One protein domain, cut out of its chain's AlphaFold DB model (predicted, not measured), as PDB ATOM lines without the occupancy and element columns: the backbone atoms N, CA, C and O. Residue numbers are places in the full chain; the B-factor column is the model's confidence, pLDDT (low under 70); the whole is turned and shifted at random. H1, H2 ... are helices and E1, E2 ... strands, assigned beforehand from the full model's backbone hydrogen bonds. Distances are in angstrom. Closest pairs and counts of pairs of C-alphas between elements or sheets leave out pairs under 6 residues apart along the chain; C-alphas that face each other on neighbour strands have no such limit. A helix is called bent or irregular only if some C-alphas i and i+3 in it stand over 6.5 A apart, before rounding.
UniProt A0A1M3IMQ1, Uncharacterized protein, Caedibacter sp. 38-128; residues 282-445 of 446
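Overview. This is residues 282 to 445 of the 446 residues of an uncharacterized protein of Caedibacter sp. 38-128 (UniProt A0A1M3IMQ1). A strongly twisted, curled sheet of five strands, E3 to E7, wraps partly round the helix H1, and H3, H4 and H5 pack on H1, with H4 and H5 also grazing the sheet, while H2 covers part of the same face of the sheet as H1, over its bent strand E7. The two-stranded hairpin of E1 and E2 reaches out from this body as an arm, and the loop 401 to 415 lies at the periphery. The printed part has 164 residues, with five named helices and seven named strands in the order H1 E1 E2 E3 E4 H2 H3 H4 H5 E5 E6 E7. The large sheet has the order E3 - E4 - E7 - E6 - E5, all antiparallel, and the class is mixed, helices and strands. The whole is compact, with a radius of gyration of the C-alphas of 16.4 A and spans of 51 by 38 by 31 A.

Arrangement. H1, residues 284 to 292, is the hub. E1, residues 295 to 301, and E2, residues 308 to 314, form an antiparallel hairpin, with N 298 and O 311 2.8 A apart. E2 runs on into E3, residues 316 to 319, at 21 degrees. E3 and E4, residues 324 to 333, form a hairpin with N 317 and O 326 at 2.8 A. The closest C-alphas of H1 and E4 are those of Ala 290 and Gly 327, 5.2 A apart. H2, residues 336 to 342, and H1 are on the same face of the sheet, two layers with helices on one face. H1 has a height over the sheet of 5.7 A, H2 one of 8.9 A. H3, residues 345 to 350, only just touches H1, with 3 pairs of C-alphas within 8 A, the closest being Leu 288 and Phe 345 at 6.5 A. H4, residues 352 to 361, and H5, residues 373 to 394, form a helical hairpin: they touch, the closest C-alphas being those of Leu 357 and Ala 379, 6.2 A apart, at a steep tilt of 44 degrees, opposite ways. H5 touches H1, with the C-alphas of Leu 285 and Thr 387 closest at 5.7 A. Both H4 and H5 only graze the sheet. E5, residues 396 to 400, E6, residues 416 to 427, and E7, residues 430 to 444, form a meander, each strand the antiparallel neighbour of the one before. N 399 and O 424 are 2.9 A apart, as are N 421 and O 439. E7 is also the neighbour of E4, with N 327 and O 440 at 2.9 A. Every O i to N i+4 pair is within hydrogen-bond range in H1, H2, H3 and H4; in H5 it is 16 of 18.

Along the chain. H1 begins at C-alpha 284, (116.000, 84.461, 126.526), and measures 12.3 A. E1 is 18.9 A long, E2 18.7 A and E4 24.4 A, with a bend of 58 degrees at residue 330. H4 measures 14.2 A. H5 is 30.4 A long, with a kink of 30 degrees near residue 384, and ends at C-alpha 394, (110.838, 90.400, 127.631). E6 is 33.6 A long. E7, 34.5 A, bends by 94 degrees at residue 433 and ends at C-alpha 444, (127.428, 65.477, 125.355). The shorter E3, H2, H3 and E5 measure 9.5 A, 10.0 A, 8.7 A and 13.5 A.

Size, cuts and confidence. The two C-alphas farthest apart are those of Gly 306 and Asp 428, 52.2 A. The printed part has no cut. The links H4 to H5, 11 residues, and E5 to E6, 15 residues, are long. The mean pLDDT of the printed part is 79.2; residues 365 to 369, 392, 403 to 418 and 444 to 445 are under 70.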
ATOM      1  N   LEU A 282     117.094  80.866 120.007       86.00
ATOM      2  CA  LEU A 282     117.201  80.575 121.435       86.00
ATOM      3  C   LEU A 282     116.134  81.336 122.212       86.00
ATOM      4  O   LEU A 282     115.756  82.451 121.850       86.00
ATOM      5  N   TYR A 283     115.704  80.748 123.326       87.06
ATOM      6  CA  TYR A 283     114.934  81.469 124.326       87.06
ATOM      7  C   TYR A 283     115.838  82.403 125.145       87.06
ATOM      8  O   TYR A 283     116.975  82.027 125.453       87.06
ATOM      9  N   PRO A 284     115.328  83.578 125.569       88.44
ATOM     10  CA  PRO A 284     116.000  84.461 126.526       88.44
ATOM     11  C   PRO A 284     116.508  83.732 127.771       88.44
ATOM     12  O   PRO A 284     117.635  83.970 128.206       88.44
ATOM     13  N   LEU A 285     115.723  82.771 128.274       89.19
ATOM     14  CA  LEU A 285     116.066  81.972 129.447       89.19
ATOM     15  C   LEU A 285     117.424  81.266 129.312       89.19
ATOM     16  O   LEU A 285     118.189  81.226 130.269       89.19
ATOM     17  N   HIS A 286     117.766  80.740 128.132       88.88
ATOM     18  CA  HIS A 286     119.038  80.033 127.937       88.88
ATOM     19  C   HIS A 286     120.245  80.955 128.147       88.88
ATOM     20  O   HIS A 286     121.273  80.530 128.672       88.88
ATOM     21  N   ILE A 287     120.113  82.224 127.751       90.00
ATOM     22  CA  ILE A 287     121.149  83.243 127.937       90.00
ATOM     23  C   ILE A 287     121.196  83.664 129.399       90.00
ATOM     24  O   ILE A 287     122.278  83.728 129.972       90.00
ATOM     25  N   LEU A 288     120.033  83.906 130.006       90.62
ATOM     26  CA  LEU A 288     119.907  84.262 131.417       90.62
ATOM     27  C   LEU A 288     120.547  83.202 132.327       90.62
ATOM     28  O   LEU A 288     121.375  83.545 133.168       90.62
ATOM     29  N   LEU A 289     120.264  81.917 132.094       90.19
ATOM     30  CA  LEU A 289     120.894  80.798 132.803       90.19
ATOM     31  C   LEU A 289     122.414  80.772 132.593       90.19
ATOM     32  O   LEU A 289     123.166  80.627 133.555       90.19
ATOM     33  N   ALA A 290     122.883  80.947 131.354       89.44
ATOM     34  CA  ALA A 290     124.314  80.968 131.051       89.44
ATOM     35  C   ALA A 290     125.046  82.161 131.694       89.44
ATOM     36  O   ALA A 290     126.208  82.032 132.069       89.44
ATOM     37  N   LEU A 291     124.377  83.309 131.834       89.50
ATOM     38  CA  LEU A 291     124.897  84.483 132.538       89.50
ATOM     39  C   LEU A 291     124.914  84.270 134.055       89.50
ATOM     40  O   LEU A 291     125.910  84.588 134.702       89.50
ATOM     41  N   ALA A 292     123.838  83.714 134.614       88.69
ATOM     42  CA  ALA A 292     123.702  83.482 136.049       88.69
ATOM     43  C   ALA A 292     124.637  82.379 136.565       88.69
ATOM     44  O   ALA A 292     125.085  82.441 137.706       88.69
ATOM     45  N   ALA A 293     125.012  81.421 135.713       85.94
ATOM     46  CA  ALA A 293     126.043  80.437 136.034       85.94
ATOM     47  C   ALA A 293     127.406  81.079 136.346       85.94
ATOM     48  O   ALA A 293     128.209  80.489 137.071       85.94
ATOM     49  N   GLY A 294     127.667  82.280 135.822       82.88
ATOM     50  CA  GLY A 294     128.858  83.059 136.126       82.88
ATOM     51  C   GLY A 294     130.162  82.433 135.626       82.88
ATOM     52  O   GLY A 294     130.195  81.563 134.751       82.88
ATOM     53  N   ASN A 295     131.267  82.906 136.198       80.69
ATOM     54  CA  ASN A 295     132.619  82.536 135.792       80.69
ATOM     55  C   ASN A 295     133.420  82.045 136.993       80.69
ATOM     56  O   ASN A 295     133.223  82.508 138.114       80.69
ATOM     57  N   ARG A 296     134.391  81.172 136.734       75.81
ATOM     58  CA  ARG A 296     135.387  80.740 137.712       75.81
ATOM     59  C   ARG A 296     136.786  81.133 137.267       75.81
ATOM     60  O   ARG A 296     137.081  81.165 136.074       75.81
ATOM     61  N   LYS A 297     137.657  81.413 138.227       79.12
ATOM     62  CA  LYS A 297     139.086  81.602 137.974       79.12
ATOM     63  C   LYS A 297     139.779  80.265 138.187       79.12
ATOM     64  O   LYS A 297     139.584  79.632 139.218       79.12
ATOM     65  N   GLU A 298     140.554  79.830 137.208       79.00
ATOM     66  CA  GLU A 298     141.414  78.661 137.325       79.00
ATOM     67  C   GLU A 298     142.859  79.071 137.136       79.00
ATOM     68  O   GLU A 298     143.203  79.725 136.154       79.00
ATOM     69  N   THR A 299     143.713  78.632 138.048       80.25
ATOM     70  CA  THR A 299     145.151  78.762 137.879       80.25
ATOM     71  C   THR A 299     145.622  77.715 136.880       80.25
ATOM     72  O   THR A 299     145.404  76.516 137.066       80.25
ATOM     73  N   ARG A 300     146.244  78.160 135.789       77.69
ATOM     74  CA  ARG A 300     146.848  77.289 134.787       77.69
ATOM     75  C   ARG A 300     148.319  77.664 134.619       77.69
ATOM     76  O   ARG A 300     148.615  78.851 134.503       77.69
ATOM     77  N   PRO A 301     149.237  76.689 134.552       76.88
ATOM     78  CA  PRO A 301     150.616  76.985 134.199       76.88
ATOM     79  C   PRO A 301     150.678  77.493 132.755       76.88
ATOM     80  O   PRO A 301     150.145  76.851 131.840       76.88
ATOM     81  N   ASN A 302     151.324  78.640 132.545       76.38
ATOM     82  CA  ASN A 302     151.654  79.119 131.212       76.38
ATOM     83  C   ASN A 302     152.705  78.166 130.609       76.38
ATOM     84  O   ASN A 302     153.772  77.980 131.198       76.38
ATOM     85  N   PRO A 303     152.430  77.551 129.444       71.62
ATOM     86  CA  PRO A 303     153.325  76.562 128.847       71.62
ATOM     87  C   PRO A 303     154.674  77.140 128.389       71.62
ATOM     88  O   PRO A 303     155.605  76.374 128.165       71.62
ATOM     89  N   ILE A 304     154.784  78.462 128.230       76.38
ATOM     90  CA  ILE A 304     155.978  79.150 127.723       76.38
ATOM     91  C   ILE A 304     156.840  79.671 128.875       76.38
ATOM     92  O   ILE A 304     158.057  79.510 128.855       76.38
ATOM     93  N   THR A 305     156.225  80.301 129.876       75.81
ATOM     94  CA  THR A 305     156.946  80.966 130.975       75.81
ATOM     95  C   THR A 305     157.022  80.127 132.248       75.81
ATOM     96  O   THR A 305     157.777  80.476 133.151       75.81
ATOM     97  N   GLY A 306     156.243  79.043 132.356       78.00
ATOM     98  CA  GLY A 306     156.158  78.213 133.564       78.00
ATOM     99  C   GLY A 306     155.502  78.913 134.761       78.00
ATOM    100  O   GLY A 306     155.395  78.320 135.830       78.00
ATOM    101  N   THR A 307     155.054  80.159 134.591       81.94
ATOM    102  CA  THR A 307     154.370  80.938 135.623       81.94
ATOM    103  C   THR A 307     152.906  80.539 135.715       81.94
ATOM    104  O   THR A 307     152.271  80.195 134.717       81.94
ATOM    105  N   GLU A 308     152.350  80.611 136.917       83.38
ATOM    106  CA  GLU A 308     150.922  80.428 137.133       83.38
ATOM    107  C   GLU A 308     150.143  81.638 136.605       83.38
ATOM    108  O   GLU A 308     150.357  82.770 137.033       83.38
ATOM    109  N   GLU A 309     149.228  81.399 135.670       81.31
ATOM    110  CA  GLU A 309     148.310  82.409 135.156       81.31
ATOM    111  C   GLU A 309     146.884  82.108 135.609       81.31
ATOM    112  O   GLU A 309     146.414  80.969 135.548       81.31
ATOM    113  N   GLN A 310     146.160  83.143 136.035       77.81
ATOM    114  CA  GLN A 310     144.731  83.021 136.306       77.81
ATOM    115  C   GLN A 310     143.951  83.121 134.997       77.81
ATOM    116  O   GLN A 310     143.838  84.186 134.392       77.81
ATOM    117  N   VAL A 311     143.361  82.007 134.581       77.88
ATOM    118  CA  VAL A 311     142.489  81.923 133.412       77.88
ATOM    119  C   VAL A 311     141.037  81.927 133.875       77.88
ATOM    120  O   VAL A 311     140.608  81.075 134.653       77.88
ATOM    121  N   ILE A 312     140.248  82.871 133.369       74.50
ATOM    122  CA  ILE A 312     138.803  82.891 133.604       74.50
ATOM    123  C   ILE A 312     138.159  81.820 132.718       74.50
ATOM    124  O   ILE A 312     138.244  81.879 131.490       74.50
ATOM    125  N   LYS A 313     137.503  80.837 133.336       74.81
ATOM    126  CA  LYS A 313     136.657  79.862 132.648       74.81
ATOM    127  C   LYS A 313     135.193  80.147 132.940       74.81
ATOM    128  O   LYS A 313     134.784  80.288 134.086       74.81
ATOM    129  N   TYR A 314     134.401  80.201 131.882       72.12
ATOM    130  CA  TYR A 314     132.958  80.371 131.970       72.12
ATOM    131  C   TYR A 314     132.321  79.064 132.442       72.12
ATOM    132  O   TYR A 314     132.626  77.996 131.889       72.12
ATOM    133  N   ASN A 315     131.453  79.146 133.451       80.00
ATOM    134  CA  ASN A 315     130.610  78.013 133.806       80.00
ATOM    135  C   ASN A 315     129.634  77.753 132.659       80.00
ATOM    136  O   ASN A 315     129.346  78.626 131.834       80.00
ATOM    137  N   LYS A 316     129.167  76.513 132.565       84.88
ATOM    138  CA  LYS A 316     128.251  76.118 131.502       84.88
ATOM    139  C   LYS A 316     127.004  75.503 132.101       84.88
ATOM    140  O   LYS A 316     127.075  74.884 133.152       84.88
ATOM    141  N   VAL A 317     125.884  75.628 131.411       87.81
ATOM    142  CA  VAL A 317     124.596  75.088 131.846       87.81
ATOM    143  C   VAL A 317     124.114  74.089 130.813       87.81
ATOM    144  O   VAL A 317     124.131  74.376 129.616       87.81
ATOM    145  N   TYR A 318     123.704  72.904 131.254       86.31
ATOM    146  CA  TYR A 318     123.027  71.964 130.372       86.31
ATOM    147  C   TYR A 318     121.584  72.410 130.137       86.31
ATOM    148  O   TYR A 318     120.834  72.602 131.085       86.31
ATOM    149  N   ILE A 319     121.190  72.543 128.875       86.75
ATOM    150  CA  ILE A 319     119.824  72.855 128.467       86.75
ATOM    151  C   ILE A 319     119.204  71.582 127.870       86.75
ATOM    152  O   ILE A 319     119.576  71.191 126.756       86.75
ATOM    153  N   PRO A 320     118.266  70.926 128.582       80.50
ATOM    154  CA  PRO A 320     117.632  69.690 128.131       80.50
ATOM    155  C   PRO A 320     116.925  69.814 126.780       80.50
ATOM    156  O   PRO A 320     117.092  68.932 125.942       80.50
ATOM    157  N   GLU A 321     116.220  70.924 126.536       79.38
ATOM    158  CA  GLU A 321     115.410  71.125 125.323       79.38
ATOM    159  C   GLU A 321     116.227  71.050 124.028       79.38
ATOM    160  O   GLU A 321     115.752  70.523 123.028       79.38
ATOM    161  N   ILE A 322     117.469  71.541 124.053       78.81
ATOM    162  CA  ILE A 322     118.397  71.487 122.911       78.81
ATOM    163  C   ILE A 322     119.453  70.388 123.059       78.81
ATOM    164  O   ILE A 322     120.314  70.254 122.196       78.81
ATOM    165  N   LYS A 323     119.418  69.613 124.153       79.81
ATOM    166  CA  LYS A 323     120.387  68.555 124.496       79.81
ATOM    167  C   LYS A 323     121.850  69.020 124.452       79.81
ATOM    168  O   LYS A 323     122.755  68.262 124.098       79.81
ATOM    169  N   MET A 324     122.099  70.276 124.816       82.25
ATOM    170  CA  MET A 324     123.415  70.911 124.720       82.25
ATOM    171  C   MET A 324     123.790  71.632 126.003       82.25
ATOM    172  O   MET A 324     122.952  72.131 126.743       82.25
ATOM    173  N   VAL A 325     125.091  71.740 126.219       85.25
ATOM    174  CA  VAL A 325     125.708  72.580 127.233       85.25
ATOM    175  C   VAL A 325     125.992  73.953 126.625       85.25
ATOM    176  O   VAL A 325     126.693  74.045 125.616       85.25
ATOM    177  N   VAL A 326     125.473  75.007 127.249       87.12
ATOM    178  CA  VAL A 326     125.580  76.402 126.809       87.12
ATOM    179  C   VAL A 326     126.436  77.189 127.796       87.12
ATOM    180  O   VAL A 326     126.277  77.054 129.005       87.12
ATOM    181  N   GLY A 327     127.348  78.018 127.297       87.56
ATOM    182  CA  GLY A 327     128.125  78.952 128.111       87.56
ATOM    183  C   GLY A 327     128.211  80.321 127.451       87.56
ATOM    184  O   GLY A 327     128.403  80.420 126.236       87.56
ATOM    185  N   PHE A 328     128.084  81.382 128.246       88.69
ATOM    186  CA  PHE A 328     128.333  82.738 127.771       88.69
ATOM    187  C   PHE A 328     129.833  82.920 127.512       88.69
ATOM    188  O   PHE A 328     130.636  82.526 128.349       88.69
ATOM    189  N   LYS A 329     130.226  83.465 126.353       85.12
ATOM    190  CA  LYS A 329     131.644  83.689 126.027       85.12
ATOM    191  C   LYS A 329     132.003  85.165 126.085       85.12
ATOM    192  O   LYS A 329     132.881  85.537 126.854       85.12
ATOM    193  N   ILE A 330     131.372  85.995 125.258       86.75
ATOM    194  CA  ILE A 330     131.680  87.428 125.196       86.75
ATOM    195  C   ILE A 330     130.532  88.222 124.557       86.75
ATOM    196  O   ILE A 330     129.716  87.660 123.822       86.75
ATOM    197  N   MET A 331     130.499  89.529 124.824       91.25
ATOM    198  CA  MET A 331     129.748  90.506 124.032       91.25
ATOM    199  C   MET A 331     130.507  90.776 122.724       91.25
ATOM    200  O   MET A 331     131.676  91.147 122.764       91.25
ATOM    201  N   GLU A 332     129.863  90.599 121.575       89.69
ATOM    202  CA  GLU A 332     130.414  91.024 120.275       89.69
ATOM    203  C   GLU A 332     130.113  92.500 120.000       89.69
ATOM    204  O   GLU A 332     130.913  93.192 119.377       89.69
ATOM    205  N   ALA A 333     128.972  92.988 120.493       89.38
ATOM    206  CA  ALA A 333     128.582  94.387 120.438       89.38
ATOM    207  C   ALA A 333     127.754  94.753 121.677       89.38
ATOM    208  O   ALA A 333     126.951  93.943 122.152       89.38
ATOM    209  N   GLY A 334     127.944  95.978 122.172       91.12
ATOM    210  CA  GLY A 334     127.259  96.500 123.356       91.12
ATOM    211  C   GLY A 334     127.934  96.162 124.679       91.12
ATOM    212  O   GLY A 334     129.065  95.684 124.736       91.12
ATOM    213  N   THR A 335     127.210  96.421 125.767       92.00
ATOM    214  CA  THR A 335     127.673  96.202 127.146       92.00
ATOM    215  C   THR A 335     126.910  95.067 127.820       92.00
ATOM    216  O   THR A 335     125.728  94.860 127.537       92.00
ATOM    217  N   LEU A 336     127.553  94.391 128.774       90.81
ATOM    218  CA  LEU A 336     126.909  93.346 129.572       90.81
ATOM    219  C   LEU A 336     125.716  93.885 130.382       90.81
ATOM    220  O   LEU A 336     124.708  93.196 130.502       90.81
ATOM    221  N   ASP A 337     125.801  95.116 130.884       90.94
ATOM    222  CA  ASP A 337     124.728  95.729 131.677       90.94
ATOM    223  C   ASP A 337     123.490  96.022 130.823       90.94
ATOM    224  O   ASP A 337     122.370  95.717 131.228       90.94
ATOM    225  N   LEU A 338     123.688  96.498 129.589       91.44
ATOM    226  CA  LEU A 338     122.607  96.629 128.607       91.44
ATOM    227  C   LEU A 338     121.928  95.280 128.333       91.44
ATOM    228  O   LEU A 338     120.700  95.211 128.308       91.44
ATOM    229  N   LEU A 339     122.707  94.207 128.155       91.69
ATOM    230  CA  LEU A 339     122.162  92.863 127.957       91.69
ATOM    231  C   LEU A 339     121.313  92.422 129.155       91.69
ATOM    232  O   LEU A 339     120.179  91.982 128.975       91.69
ATOM    233  N   LYS A 340     121.849  92.566 130.370       91.75
ATOM    234  CA  LYS A 340     121.157  92.214 131.616       91.75
ATOM    235  C   LYS A 340     119.863  93.001 131.790       91.75
ATOM    236  O   LYS A 340     118.826  92.403 132.060       91.75
ATOM    237  N   SER A 341     119.907  94.310 131.559       90.25
ATOM    238  CA  SER A 341     118.739  95.187 131.630       90.25
ATOM    239  C   SER A 341     117.660  94.781 130.621       90.25
ATOM    240  O   SER A 341     116.499  94.619 130.992       90.25
ATOM    241  N   LYS A 342     118.027  94.534 129.354       88.88
ATOM    242  CA  LYS A 342     117.067  94.140 128.306       88.88
ATOM    243  C   LYS A 342     116.418  92.784 128.566       88.88
ATOM    244  O   LYS A 342     115.261  92.601 128.201       88.88
ATOM    245  N   LEU A 343     117.147  91.854 129.178       89.06
ATOM    246  CA  LEU A 343     116.641  90.525 129.516       89.06
ATOM    247  C   LEU A 343     116.001  90.445 130.911       89.06
ATOM    248  O   LEU A 343     115.614  89.353 131.310       89.06
ATOM    249  N   LEU A 344     115.881  91.564 131.639       87.75
ATOM    250  CA  LEU A 344     115.326  91.613 133.000       87.75
ATOM    251  C   LEU A 344     116.070  90.682 133.976       87.75
ATOM    252  O   LEU A 344     115.470  89.996 134.804       87.75
ATOM    253  N   PHE A 345     117.402  90.652 133.865       88.88
ATOM    254  CA  PHE A 345     118.258  89.714 134.591       88.88
ATOM    255  C   PHE A 345     118.131  89.828 136.113       88.88
ATOM    256  O   PHE A 345     118.176  88.806 136.788       88.88
ATOM    257  N   ASP A 346     117.965  91.033 136.659       86.56
ATOM    258  CA  ASP A 346     117.924  91.221 138.113       86.56
ATOM    259  C   ASP A 346     116.724  90.493 138.733       86.56
ATOM    260  O   ASP A 346     116.902  89.738 139.689       86.56
ATOM    261  N   ASN A 347     115.546  90.598 138.108       84.81
ATOM    262  CA  ASN A 347     114.343  89.862 138.509       84.81
ATOM    263  C   ASN A 347     114.565  88.346 138.403       84.81
ATOM    264  O   ASN A 347     114.282  87.603 139.339       84.81
ATOM    265  N   PHE A 348     115.136  87.897 137.283       85.94
ATOM    266  CA  PHE A 348     115.443  86.485 137.046       85.94
ATOM    267  C   PHE A 348     116.428  85.907 138.074       85.94
ATOM    268  O   PHE A 348     116.273  84.773 138.526       85.94
ATOM    269  N   SER A 349     117.456  86.674 138.444       84.25
ATOM    270  CA  SER A 349     118.531  86.224 139.333       84.25
ATOM    271  C   SER A 349     118.077  86.015 140.780       84.25
ATOM    272  O   SER A 349     118.695  85.242 141.516       84.25
ATOM    273  N   GLN A 350     117.002  86.694 141.185       84.00
ATOM    274  CA  GLN A 350     116.437  86.593 142.528       84.00
ATOM    275  C   GLN A 350     115.446  85.431 142.672       84.00
ATOM    276  O   GLN A 350     115.238  84.973 143.796       84.00
ATOM    277  N   ASP A 351     114.893  84.928 141.563       85.38
ATOM    278  CA  ASP A 351     113.927  83.830 141.563       85.38
ATOM    279  C   ASP A 351     114.533  82.539 142.146       85.38
ATOM    280  O   ASP A 351     115.637  82.099 141.803       85.38
ATOM    281  N   GLU A 352     113.791  81.910 143.050       85.25
ATOM    282  CA  GLU A 352     114.156  80.642 143.673       85.25
ATOM    283  C   GLU A 352     114.219  79.507 142.642       85.25
ATOM    284  O   GLU A 352     115.123  78.667 142.685       85.25
ATOM    285  N   SER A 353     113.341  79.543 141.639       84.75
ATOM    286  CA  SER A 353     113.321  78.576 140.538       84.75
ATOM    287  C   SER A 353     114.622  78.614 139.732       84.75
ATOM    288  O   SER A 353     115.134  77.570 139.313       84.75
ATOM    289  N   THR A 354     115.203  79.805 139.565       84.56
ATOM    290  CA  THR A 354     116.501  80.000 138.908       84.56
ATOM    291  C   THR A 354     117.625  79.344 139.696       84.56
ATOM    292  O   THR A 354     118.440  78.629 139.113       84.56
ATOM    293  N   LYS A 355     117.660  79.535 141.021       85.44
ATOM    294  CA  LYS A 355     118.674  78.916 141.891       85.44
ATOM    295  C   LYS A 355     118.602  77.394 141.815       85.44
ATOM    296  O   LYS A 355     119.614  76.750 141.555       85.44
ATOM    297  N   ILE A 356     117.392  76.837 141.905       85.38
ATOM    298  CA  ILE A 356     117.155  75.394 141.765       85.38
ATOM    299  C   ILE A 356     117.641  74.887 140.399       85.38
ATOM    300  O   ILE A 356     118.281  73.839 140.319       85.38
ATOM    301  N   LEU A 357     117.360  75.608 139.308       85.56
ATOM    302  CA  LEU A 357     117.832  75.220 137.978       85.56
ATOM    303  C   LEU A 357     119.355  75.253 137.862       85.56
ATOM    304  O   LEU A 357     119.931  74.345 137.262       85.56
ATOM    305  N   LEU A 358     120.008  76.271 138.419       87.00
ATOM    306  CA  LEU A 358     121.465  76.358 138.418       87.00
ATOM    307  C   LEU A 358     122.080  75.218 139.233       87.00
ATOM    308  O   LEU A 358     123.005  74.581 138.743       87.00
ATOM    309  N   ASP A 359     121.528  74.874 140.394       84.50
ATOM    310  CA  ASP A 359     122.016  73.741 141.193       84.50
ATOM    311  C   ASP A 359     121.895  72.402 140.453       84.50
ATOM    312  O   ASP A 359     122.762  71.531 140.564       84.50
ATOM    313  N   LEU A 360     120.829  72.235 139.664       83.25
ATOM    314  CA  LEU A 360     120.566  71.011 138.910       83.25
ATOM    315  C   LEU A 360     121.374  70.909 137.609       83.25
ATOM    316  O   LEU A 360     121.773  69.812 137.219       83.25
ATOM    317  N   LEU A 361     121.571  72.024 136.901       84.94
ATOM    318  CA  LEU A 361     122.038  72.029 135.508       84.94
ATOM    319  C   LEU A 361     123.391  72.701 135.293       84.94
ATOM    320  O   LEU A 361     123.966  72.559 134.207       84.94
ATOM    321  N   CYS A 362     123.893  73.460 136.269       85.06
ATOM    322  CA  CYS A 362     125.190  74.110 136.159       85.06
ATOM    323  C   CYS A 362     126.302  73.062 136.234       85.06
ATOM    324  O   CYS A 362     126.435  72.296 137.187       85.06
ATOM    325  N   ILE A 363     127.133  73.048 135.201       78.12
ATOM    326  CA  ILE A 363     128.299  72.191 135.086       78.12
ATOM    327  C   ILE A 363     129.519  73.037 135.418       78.12
ATOM    328  O   ILE A 363     130.018  73.827 134.607       78.12
ATOM    329  N   GLN A 364     130.038  72.819 136.620       73.06
ATOM    330  CA  GLN A 364     131.284  73.415 137.070       73.06
ATOM    331  C   GLN A 364     132.449  72.492 136.694       73.06
ATOM    332  O   GLN A 364     132.948  71.696 137.481       73.06
ATOM    333  N   GLY A 365     132.945  72.610 135.463       65.19
ATOM    334  CA  GLY A 365     134.119  71.859 135.005       65.19
ATOM    335  C   GLY A 365     133.789  70.512 134.387       65.19
ATOM    336  O   GLY A 365     133.212  70.481 133.306       65.19
ATOM    337  N   ASN A 366     134.207  69.417 135.026       60.59
ATOM    338  CA  ASN A 366     134.052  68.058 134.485       60.59
ATOM    339  C   ASN A 366     132.840  67.303 135.071       60.59
ATOM    340  O   ASN A 366     132.687  66.112 134.804       60.59
ATOM    341  N   ASP A 367     131.966  67.992 135.808       63.72
ATOM    342  CA  ASP A 367     130.826  67.454 136.575       63.72
ATOM    343  C   ASP A 367     129.623  67.005 135.717       63.72
ATOM    344  O   ASP A 367     128.460  67.150 136.084       63.72
ATOM    345  N   LEU A 368     129.878  66.426 134.546       64.50
ATOM    346  CA  LEU A 368     128.828  66.002 133.609       64.50
ATOM    347  C   LEU A 368     128.042  64.789 134.102       64.50
ATOM    348  O   LEU A 368     126.887  64.613 133.724       64.50
ATOM    349  N   SER A 369     128.646  63.983 134.974       65.19
ATOM    350  CA  SER A 369     128.003  62.835 135.619       65.19
ATOM    351  C   SER A 369     126.817  63.230 136.504       65.19
ATOM    352  O   SER A 369     125.978  62.379 136.792       65.19
ATOM    353  N   ARG A 370     126.703  64.507 136.899       73.19
ATOM    354  CA  ARG A 370     125.553  65.019 137.660       73.19
ATOM    355  C   ARG A 370     124.267  65.077 136.832       73.19
ATOM    356  O   ARG A 370     123.176  65.009 137.396       73.19
ATOM    357  N   ILE A 371     124.373  65.167 135.504       77.25
ATOM    358  CA  ILE A 371     123.220  65.317 134.609       77.25
ATOM    359  C   ILE A 371     122.591  63.941 134.322       77.25
ATOM    360  O   ILE A 371     122.720  63.367 133.238       77.25
ATOM    361  N   THR A 372     121.896  63.406 135.322       78.38
ATOM    362  CA  THR A 372     121.155  62.138 135.237       78.38
ATOM    363  C   THR A 372     119.778  62.323 134.580       78.38
ATOM    364  O   THR A 372     119.259  63.443 134.553       78.38
ATOM    365  N   PRO A 373     119.136  61.256 134.064       79.75
ATOM    366  CA  PRO A 373     117.789  61.344 133.486       79.75
ATOM    367  C   PRO A 373     116.757  61.996 134.421       79.75
ATOM    368  O   PRO A 373     115.971  62.831 133.985       79.75
ATOM    369  N   THR A 374     116.818  61.689 135.720       81.88
ATOM    370  CA  THR A 374     115.927  62.257 136.742       81.88
ATOM    371  C   THR A 374     116.119  63.767 136.899       81.88
ATOM    372  O   THR A 374     115.148  64.520 136.974       81.88
ATOM    373  N   VAL A 375     117.376  64.226 136.900       82.38
ATOM    374  CA  VAL A 375     117.713  65.656 136.952       82.38
ATOM    375  C   VAL A 375     117.205  66.373 135.701       82.38
ATOM    376  O   VAL A 375     116.604  67.440 135.823       82.38
ATOM    377  N   LYS A 376     117.365  65.767 134.515       82.25
ATOM    378  CA  LYS A 376     116.855  66.321 133.247       82.25
ATOM    379  C   LYS A 376     115.338  66.522 133.290       82.25
ATOM    380  O   LYS A 376     114.870  67.608 132.972       82.25
ATOM    381  N   GLN A 377     114.584  65.524 133.750       81.69
ATOM    382  CA  GLN A 377     113.121  65.606 133.813       81.69
ATOM    383  C   GLN A 377     112.636  66.696 134.783       81.69
ATOM    384  O   GLN A 377     111.731  67.463 134.454       81.69
ATOM    385  N   LYS A 378     113.261  66.806 135.965       80.81
ATOM    386  CA  LYS A 378     112.933  67.852 136.948       80.81
ATOM    387  C   LYS A 378     113.254  69.252 136.411       80.81
ATOM    388  O   LYS A 378     112.475  70.184 136.595       80.81
ATOM    389  N   ALA A 379     114.377  69.383 135.714       82.06
ATOM    390  CA  ALA A 379     114.789  70.618 135.066       82.06
ATOM    391  C   ALA A 379     113.856  71.047 133.923       82.06
ATOM    392  O   ALA A 379     113.556  72.231 133.808       82.06
ATOM    393  N   GLU A 380     113.380  70.118 133.092       83.75
ATOM    394  CA  GLU A 380     112.504  70.425 131.952       83.75
ATOM    395  C   GLU A 380     111.192  71.096 132.367       83.75
ATOM    396  O   GLU A 380     110.740  72.025 131.698       83.75
ATOM    397  N   LEU A 381     110.585  70.656 133.473       79.19
ATOM    398  CA  LEU A 381     109.356  71.267 133.990       79.19
ATOM    399  C   LEU A 381     109.592  72.724 134.414       79.19
ATOM    400  O   LEU A 381     108.854  73.617 133.996       79.19
ATOM    401  N   ASN A 382     110.666  72.965 135.169       81.25
ATOM    402  CA  ASN A 382     111.037  74.304 135.627       81.25
ATOM    403  C   ASN A 382     111.433  75.221 134.461       81.25
ATOM    404  O   ASN A 382     111.004  76.372 134.411       81.25
ATOM    405  N   ILE A 383     112.191  74.706 133.484       83.00
ATOM    406  CA  ILE A 383     112.581  75.453 132.281       83.00
ATOM    407  C   ILE A 383     111.356  75.881 131.486       83.00
ATOM    408  O   ILE A 383     111.289  77.038 131.080       83.00
ATOM    409  N   LYS A 384     110.372  75.000 131.278       80.50
ATOM    410  CA  LYS A 384     109.159  75.353 130.529       80.50
ATOM    411  C   LYS A 384     108.380  76.479 131.203       80.50
ATOM    412  O   LYS A 384     107.980  77.417 130.516       80.50
ATOM    413  N   SER A 385     108.212  76.408 132.524       79.69
ATOM    414  CA  SER A 385     107.514  77.439 133.303       79.69
ATOM    415  C   SER A 385     108.234  78.790 133.230       79.69
ATOM    416  O   SER A 385     107.648  79.791 132.817       79.69
ATOM    417  N   LEU A 386     109.536  78.807 133.531       81.38
ATOM    418  CA  LEU A 386     110.364  80.019 133.494       81.38
ATOM    419  C   LEU A 386     110.501  80.606 132.087       81.38
ATOM    420  O   LEU A 386     110.516  81.824 131.913       81.38
ATOM    421  N   THR A 387     110.598  79.747 131.068       80.19
ATOM    422  CA  THR A 387     110.692  80.183 129.670       80.19
ATOM    423  C   THR A 387     109.434  80.922 129.275       80.19
ATOM    424  O   THR A 387     109.540  81.978 128.662       80.19
ATOM    425  N   GLN A 388     108.256  80.398 129.632       74.50
ATOM    426  CA  GLN A 388     106.996  81.081 129.357       74.50
ATOM    427  C   GLN A 388     106.986  82.453 130.025       74.50
ATOM    428  O   GLN A 388     106.860  83.452 129.323       74.50
ATOM    429  N   GLN A 389     107.221  82.516 131.336       77.00
ATOM    430  CA  GLN A 389     107.189  83.771 132.084       77.00
ATOM    431  C   GLN A 389     108.144  84.832 131.509       77.00
ATOM    432  O   GLN A 389     107.704  85.899 131.083       77.00
ATOM    433  N   HIS A 390     109.437  84.526 131.383       71.31
ATOM    434  CA  HIS A 390     110.427  85.520 130.952       71.31
ATOM    435  C   HIS A 390     110.395  85.843 129.458       71.31
ATOM    436  O   HIS A 390     110.763  86.949 129.047       71.31
ATOM    437  N   TRP A 391     109.972  84.907 128.610       70.75
ATOM    438  CA  TRP A 391     109.781  85.215 127.196       70.75
ATOM    439  C   TRP A 391     108.583  86.146 126.989       70.75
ATOM    440  O   TRP A 391     108.704  87.095 126.211       70.75
ATOM    441  N   TYR A 392     107.477  85.934 127.711       63.94
ATOM    442  CA  TYR A 392     106.332  86.847 127.677       63.94
ATOM    443  C   TYR A 392     106.689  88.235 128.220       63.94
ATOM    444  O   TYR A 392     106.325  89.232 127.603       63.94
ATOM    445  N   GLU A 393     107.449  88.316 129.315       73.81
ATOM    446  CA  GLU A 393     107.852  89.598 129.910       73.81
ATOM    447  C   GLU A 393     108.834  90.387 129.032       73.81
ATOM    448  O   GLU A 393     108.703  91.601 128.867       73.81
ATOM    449  N   SER A 394     109.829  89.715 128.446       75.31
ATOM    450  CA  SER A 394     110.838  90.400 127.631       75.31
ATOM    451  C   SER A 394     110.333  90.742 126.224       75.31
ATOM    452  O   SER A 394     110.700  91.785 125.673       75.31
ATOM    453  N   GLY A 395     109.514  89.871 125.619       77.75
ATOM    454  CA  GLY A 395     109.106  89.964 124.211       77.75
ATOM    455  C   GLY A 395     110.271  89.810 123.221       77.75
ATOM    456  O   GLY A 395     110.128  90.102 122.032       77.75
ATOM    457  N   ILE A 396     111.442  89.373 123.700       85.38
ATOM    458  CA  ILE A 396     112.676  89.330 122.918       85.38
ATOM    459  C   ILE A 396     112.830  87.972 122.233       85.38
ATOM    460  O   ILE A 396     112.695  86.907 122.838       85.38
ATOM    461  N   ARG A 397     113.170  88.014 120.946       85.31
ATOM    462  CA  ARG A 397     113.581  86.862 120.142       85.31
ATOM    463  C   ARG A 397     115.078  86.925 119.909       85.31
ATOM    464  O   ARG A 397     115.597  87.977 119.553       85.31
ATOM    465  N   ILE A 398     115.756  85.794 120.042       89.06
ATOM    466  CA  ILE A 398     117.193  85.701 119.791       89.06
ATOM    467  C   ILE A 398     117.436  84.828 118.567       89.06
ATOM    468  O   ILE A 398     116.954  83.695 118.508       89.06
ATOM    469  N   LYS A 399     118.203  85.346 117.606       88.44
ATOM    470  CA  LYS A 399     118.518  84.651 116.353       88.44
ATOM    471  C   LYS A 399     120.010  84.614 116.095       88.44
ATOM    472  O   LYS A 399     120.720  85.585 116.338       88.44
ATOM    473  N   ARG A 400     120.472  83.479 115.586       86.69
ATOM    474  CA  ARG A 400     121.853  83.266 115.171       86.69
ATOM    475  C   ARG A 400     122.111  83.954 113.831       86.69
ATOM    476  O   ARG A 400     121.335  83.771 112.898       86.69
ATOM    477  N   VAL A 401     123.222  84.677 113.719       85.50
ATOM    478  CA  VAL A 401     123.568  85.464 112.517       85.50
ATOM    479  C   VAL A 401     124.817  84.983 111.783       85.50
ATOM    480  O   VAL A 401     125.053  85.355 110.639       85.50
ATOM    481  N   ASP A 402     125.609  84.095 112.386       74.56
ATOM    482  CA  ASP A 402     126.804  83.511 111.766       74.56
ATOM    483  C   ASP A 402     126.534  82.174 111.046       74.56
ATOM    484  O   ASP A 402     127.456  81.379 110.852       74.56
ATOM    485  N   VAL A 403     125.283  81.915 110.645       67.31
ATOM    486  CA  VAL A 403     124.853  80.646 110.020       67.31
ATOM    487  C   VAL A 403     125.615  80.366 108.719       67.31
ATOM    488  O   VAL A 403     126.024  79.235 108.482       67.31
ATOM    489  N   GLU A 404     125.877  81.398 107.916       54.47
ATOM    490  CA  GLU A 404     126.510  81.275 106.593       54.47
ATOM    491  C   GLU A 404     128.051  81.280 106.635       54.47
ATOM    492  O   GLU A 404     128.704  81.035 105.624       54.47
ATOM    493  N   LYS A 405     128.662  81.562 107.795       53.19
ATOM    494  CA  LYS A 405     130.096  81.901 107.899       53.19
ATOM    495  C   LYS A 405     131.017  80.756 108.340       53.19
ATOM    496  O   LYS A 405     132.206  81.020 108.529       53.19
ATOM    497  N   ARG A 406     130.546  79.511 108.535       52.47
ATOM    498  CA  ARG A 406     131.413  78.426 109.052       52.47
ATOM    499  C   ARG A 406     131.595  77.202 108.144       52.47
ATOM    500  O   ARG A 406     130.611  76.530 107.849       52.47
ATOM    501  N   PRO A 407     132.856  76.831 107.832       42.56
ATOM    502  CA  PRO A 407     133.234  75.450 107.537       42.56
ATOM    503  C   PRO A 407     133.247  74.610 108.835       42.56
ATOM    504  O   PRO A 407     133.349  75.171 109.929       42.56
ATOM    505  N   GLY A 408     133.088  73.286 108.706       44.06
ATOM    506  CA  GLY A 408     132.852  72.298 109.778       44.06
ATOM    507  C   GLY A 408     133.686  72.458 111.060       44.06
ATOM    508  O   GLY A 408     134.809  72.956 111.052       44.06
ATOM    509  N   GLY A 409     133.088  72.082 112.191       49.78
ATOM    510  CA  GLY A 409     133.521  72.474 113.532       49.78
ATOM    511  C   GLY A 409     134.859  71.880 113.977       49.78
ATOM    512  O   GLY A 409     135.100  70.682 113.857       49.78
ATOM    513  N   ASN A 410     135.699  72.704 114.612       42.47
ATOM    514  CA  ASN A 410     136.880  72.222 115.327       42.47
ATOM    515  C   ASN A 410     136.461  71.538 116.641       42.47
ATOM    516  O   ASN A 410     135.904  72.162 117.547       42.47
ATOM    517  N   THR A 411     136.755  70.244 116.758       42.12
ATOM    518  CA  THR A 411     136.706  69.478 118.012       42.12
ATOM    519  C   THR A 411     137.650  70.084 119.046       42.12
ATOM    520  O   THR A 411     138.862  70.065 118.852       42.12
ATOM    521  N   LEU A 412     137.119  70.577 120.169       37.66
ATOM    522  CA  LEU A 412     137.925  70.990 121.315       37.66
ATOM    523  C   LEU A 412     137.873  69.892 122.391       37.66
ATOM    524  O   LEU A 412     136.958  69.846 123.213       37.66
ATOM    525  N   GLY A 413     138.879  69.014 122.383       39.81
ATOM    526  CA  GLY A 413     139.123  68.017 123.432       39.81
ATOM    527  C   GLY A 413     138.408  66.668 123.265       39.81
ATOM    528  O   GLY A 413     137.404  66.525 122.571       39.81
ATOM    529  N   GLU A 414     138.941  65.644 123.935       45.34
ATOM    530  CA  GLU A 414     138.548  64.234 123.761       45.34
ATOM    531  C   GLU A 414     137.082  63.935 124.126       45.34
ATOM    532  O   GLU A 414     136.499  62.999 123.578       45.34
ATOM    533  N   LYS A 415     136.436  64.756 124.969       46.00
ATOM    534  CA  LYS A 415     135.075  64.507 125.493       46.00
ATOM    535  C   LYS A 415     133.965  65.381 124.899       46.00
ATOM    536  O   LYS A 415     132.798  65.048 125.066       46.00
ATOM    537  N   PHE A 416     134.294  66.444 124.165       47.09
ATOM    538  CA  PHE A 416     133.304  67.361 123.597       47.09
ATOM    539  C   PHE A 416     133.614  67.680 122.138       47.09
ATOM    540  O   PHE A 416     134.748  67.959 121.763       47.09
ATOM    541  N   ARG A 417     132.575  67.714 121.308       56.06
ATOM    542  CA  ARG A 417     132.589  68.623 120.160       56.06
ATOM    543  C   ARG A 417     132.104  69.973 120.707       56.06
ATOM    544  O   ARG A 417     131.229  70.003 121.574       56.06
ATOM    545  N   SER A 418     132.674  71.085 120.259       57.75
ATOM    546  CA  SER A 418     132.215  72.413 120.675       57.75
ATOM    547  C   SER A 418     132.065  73.318 119.471       57.75
ATOM    548  O   SER A 418     132.885  73.265 118.562       57.75
ATOM    549  N   ASN A 419     131.048  74.166 119.489       70.25
ATOM    550  CA  ASN A 419     130.835  75.188 118.481       70.25
ATOM    551  C   ASN A 419     130.512  76.520 119.166       70.25
ATOM    552  O   ASN A 419     130.211  76.561 120.358       70.25
ATOM    553  N   TYR A 420     130.580  77.616 118.424       76.50
ATOM    554  CA  TYR A 420     130.107  78.914 118.893       76.50
ATOM    555  C   TYR A 420     128.910  79.368 118.055       76.50
ATOM    556  O   TYR A 420     128.719  78.904 116.936       76.50
ATOM    557  N   GLY A 421     128.108  80.286 118.566       82.81
ATOM    558  CA  GLY A 421     127.101  80.977 117.765       82.81
ATOM    559  C   GLY A 421     127.119  82.453 118.109       82.81
ATOM    560  O   GLY A 421     127.262  82.794 119.286       82.81
ATOM    561  N   ILE A 422     127.026  83.301 117.088       87.94
ATOM    562  CA  ILE A 422     126.826  84.739 117.267       87.94
ATOM    563  C   ILE A 422     125.333  85.012 117.160       87.94
ATOM    564  O   ILE A 422     124.704  84.589 116.188       87.94
ATOM    565  N   TYR A 423     124.779  85.699 118.155       91.25
ATOM    566  CA  TYR A 423     123.350  85.945 118.276       91.25
ATOM    567  C   TYR A 423     123.023  87.425 118.390       91.25
ATOM    568  O   TYR A 423     123.701  88.164 119.104       91.25
ATOM    569  N   GLU A 424     121.933  87.801 117.734       93.00
ATOM    570  CA  GLU A 424     121.308  89.118 117.775       93.00
ATOM    571  C   GLU A 424     119.911  89.032 118.389       93.00
ATOM    572  O   GLU A 424     119.265  87.976 118.388       93.00
ATOM    573  N   PHE A 425     119.450  90.161 118.918       93.25
ATOM    574  CA  PHE A 425     118.227  90.259 119.703       93.25
ATOM    575  C   PHE A 425     117.215  91.119 118.967       93.25
ATOM    576  O   PHE A 425     117.543  92.190 118.469       93.25
ATOM    577  N   PHE A 426     115.971  90.666 118.938       88.56
ATOM    578  CA  PHE A 426     114.882  91.331 118.246       88.56
ATOM    579  C   PHE A 426     113.723  91.534 119.210       88.56
ATOM    580  O   PHE A 426     113.313  90.584 119.874       88.56
ATOM    581  N   LYS A 427     113.156  92.736 119.252       88.06
ATOM    582  CA  LYS A 427     111.928  93.039 119.993       88.06
ATOM    583  C   LYS A 427     110.892  93.564 119.010       88.06
ATOM    584  O   LYS A 427     111.211  94.410 118.184       88.06
ATOM    585  N   ASP A 428     109.698  92.979 119.022       83.25
ATOM    586  CA  ASP A 428     108.602  93.346 118.109       83.25
ATOM    587  C   ASP A 428     108.991  93.321 116.614       83.25
ATOM    588  O   ASP A 428     108.499  94.085 115.791       83.25
ATOM    589  N   GLY A 429     109.909  92.417 116.252       80.94
ATOM    590  CA  GLY A 429     110.423  92.268 114.886       80.94
ATOM    591  C   GLY A 429     111.537  93.248 114.502       80.94
ATOM    592  O   GLY A 429     112.131  93.078 113.440       80.94
ATOM    593  N   GLN A 430     111.870  94.210 115.362       86.88
ATOM    594  CA  GLN A 430     112.971  95.150 115.164       86.88
ATOM    595  C   GLN A 430     114.247  94.649 115.835       86.88
ATOM    596  O   GLN A 430     114.202  94.095 116.935       86.88
ATOM    597  N   LEU A 431     115.387  94.841 115.170       89.62
ATOM    598  CA  LEU A 431     116.701  94.540 115.729       89.62
ATOM    599  C   LEU A 431     116.998  95.500 116.887       89.62
ATOM    600  O   LEU A 431     116.859  96.714 116.748       89.62
ATOM    601  N   ILE A 432     117.441  94.962 118.019       90.25
ATOM    602  CA  ILE A 432     118.020  95.759 119.096       90.25
ATOM    603  C   ILE A 432     119.463  96.051 118.697       90.25
ATOM    604  O   ILE A 432     120.339  95.191 118.804       90.25
ATOM    605  N   GLU A 433     119.692  97.260 118.198       88.19
ATOM    606  CA  GLU A 433     121.018  97.697 117.775       88.19
ATOM    607  C   GLU A 433     122.040  97.607 118.914       88.19
ATOM    608  O   GLU A 433     121.711  97.752 120.095       88.19
ATOM    609  N   ASN A 434     123.302  97.386 118.540       87.12
ATOM    610  CA  ASN A 434     124.430  97.287 119.466       87.12
ATOM    611  C   ASN A 434     124.250  96.218 120.553       87.12
ATOM    612  O   ASN A 434     124.798  96.358 121.641       87.12
ATOM    613  N   LEU A 435     123.500  95.150 120.273       91.44
ATOM    614  CA  LEU A 435     123.366  94.018 121.179       91.44
ATOM    615  C   LEU A 435     123.642  92.717 120.431       91.44
ATOM    616  O   LEU A 435     122.780  92.170 119.745       91.44
ATOM    617  N   GLN A 436     124.869  92.221 120.575       92.62
ATOM    618  CA  GLN A 436     125.294  90.978 119.948       92.62
ATOM    619  C   GLN A 436     126.168  90.181 120.912       92.62
ATOM    620  O   GLN A 436     127.063  90.731 121.558       92.62
ATOM    621  N   ILE A 437     125.915  88.878 121.017       92.00
ATOM    622  CA  ILE A 437     126.650  87.994 121.927       92.00
ATOM    623  C   ILE A 437     127.228  86.793 121.200       92.00
ATOM    624  O   ILE A 437     126.651  86.297 120.231       92.00
ATOM    625  N   ARG A 438     128.330  86.265 121.731       88.94
ATOM    626  CA  ARG A 438     128.867  84.965 121.346       88.94
ATOM    627  C   ARG A 438     128.637  83.967 122.469       88.94
ATOM    628  O   ARG A 438     129.090  84.157 123.599       88.94
ATOM    629  N   LEU A 439     127.981  82.866 122.128       86.81
ATOM    630  CA  LEU A 439     127.746  81.736 123.020       86.81
ATOM    631  C   LEU A 439     128.593  80.540 122.595       86.81
ATOM    632  O   LEU A 439     128.859  80.341 121.410       86.81
ATOM    633  N   ALA A 440     129.022  79.752 123.574       84.00
ATOM    634  CA  ALA A 440     129.677  78.469 123.391       84.00
ATOM    635  C   ALA A 440     128.662  77.342 123.583       84.00
ATOM    636  O   ALA A 440     127.953  77.318 124.585       84.00
ATOM    637  N   PHE A 441     128.649  76.388 122.659       81.12
ATOM    638  CA  PHE A 441     127.833  75.183 122.725       81.12
ATOM    639  C   PHE A 441     128.734  73.965 122.730       81.12
ATOM    640  O   PHE A 441     129.719  73.901 121.994       81.12
ATOM    641  N   ALA A 442     128.376  72.978 123.530       75.94
ATOM    642  CA  ALA A 442     128.966  71.657 123.474       75.94
ATOM    643  C   ALA A 442     127.857  70.617 123.605       75.94
ATOM    644  O   ALA A 442     126.936  70.789 124.396       75.94
ATOM    645  N   ALA A 443     127.937  69.543 122.833       71.81
ATOM    646  CA  ALA A 443     127.048  68.402 122.990       71.81
ATOM    647  C   ALA A 443     127.757  67.363 123.848       71.81
ATOM    648  O   ALA A 443     128.979  67.194 123.754       71.81
ATOM    649  N   LEU A 444     126.978  66.682 124.678       64.56
ATOM    650  CA  LEU A 444     127.428  65.477 125.355       64.56
ATOM    651  C   LEU A 444     127.731  64.424 124.282       64.56
ATOM    652  O   LEU A 444     126.913  64.206 123.391       64.56
ATOM    653  N   LYS A 445     128.928  63.829 124.322       58.44
ATOM    654  CA  LYS A 445     129.183  62.597 123.570       58.44
ATOM    655  C   LYS A 445     128.459  61.471 124.306       58.44
ATOM    656  O   LYS A 445     128.731  61.288 125.492       58.44
TER     657      LYS A 445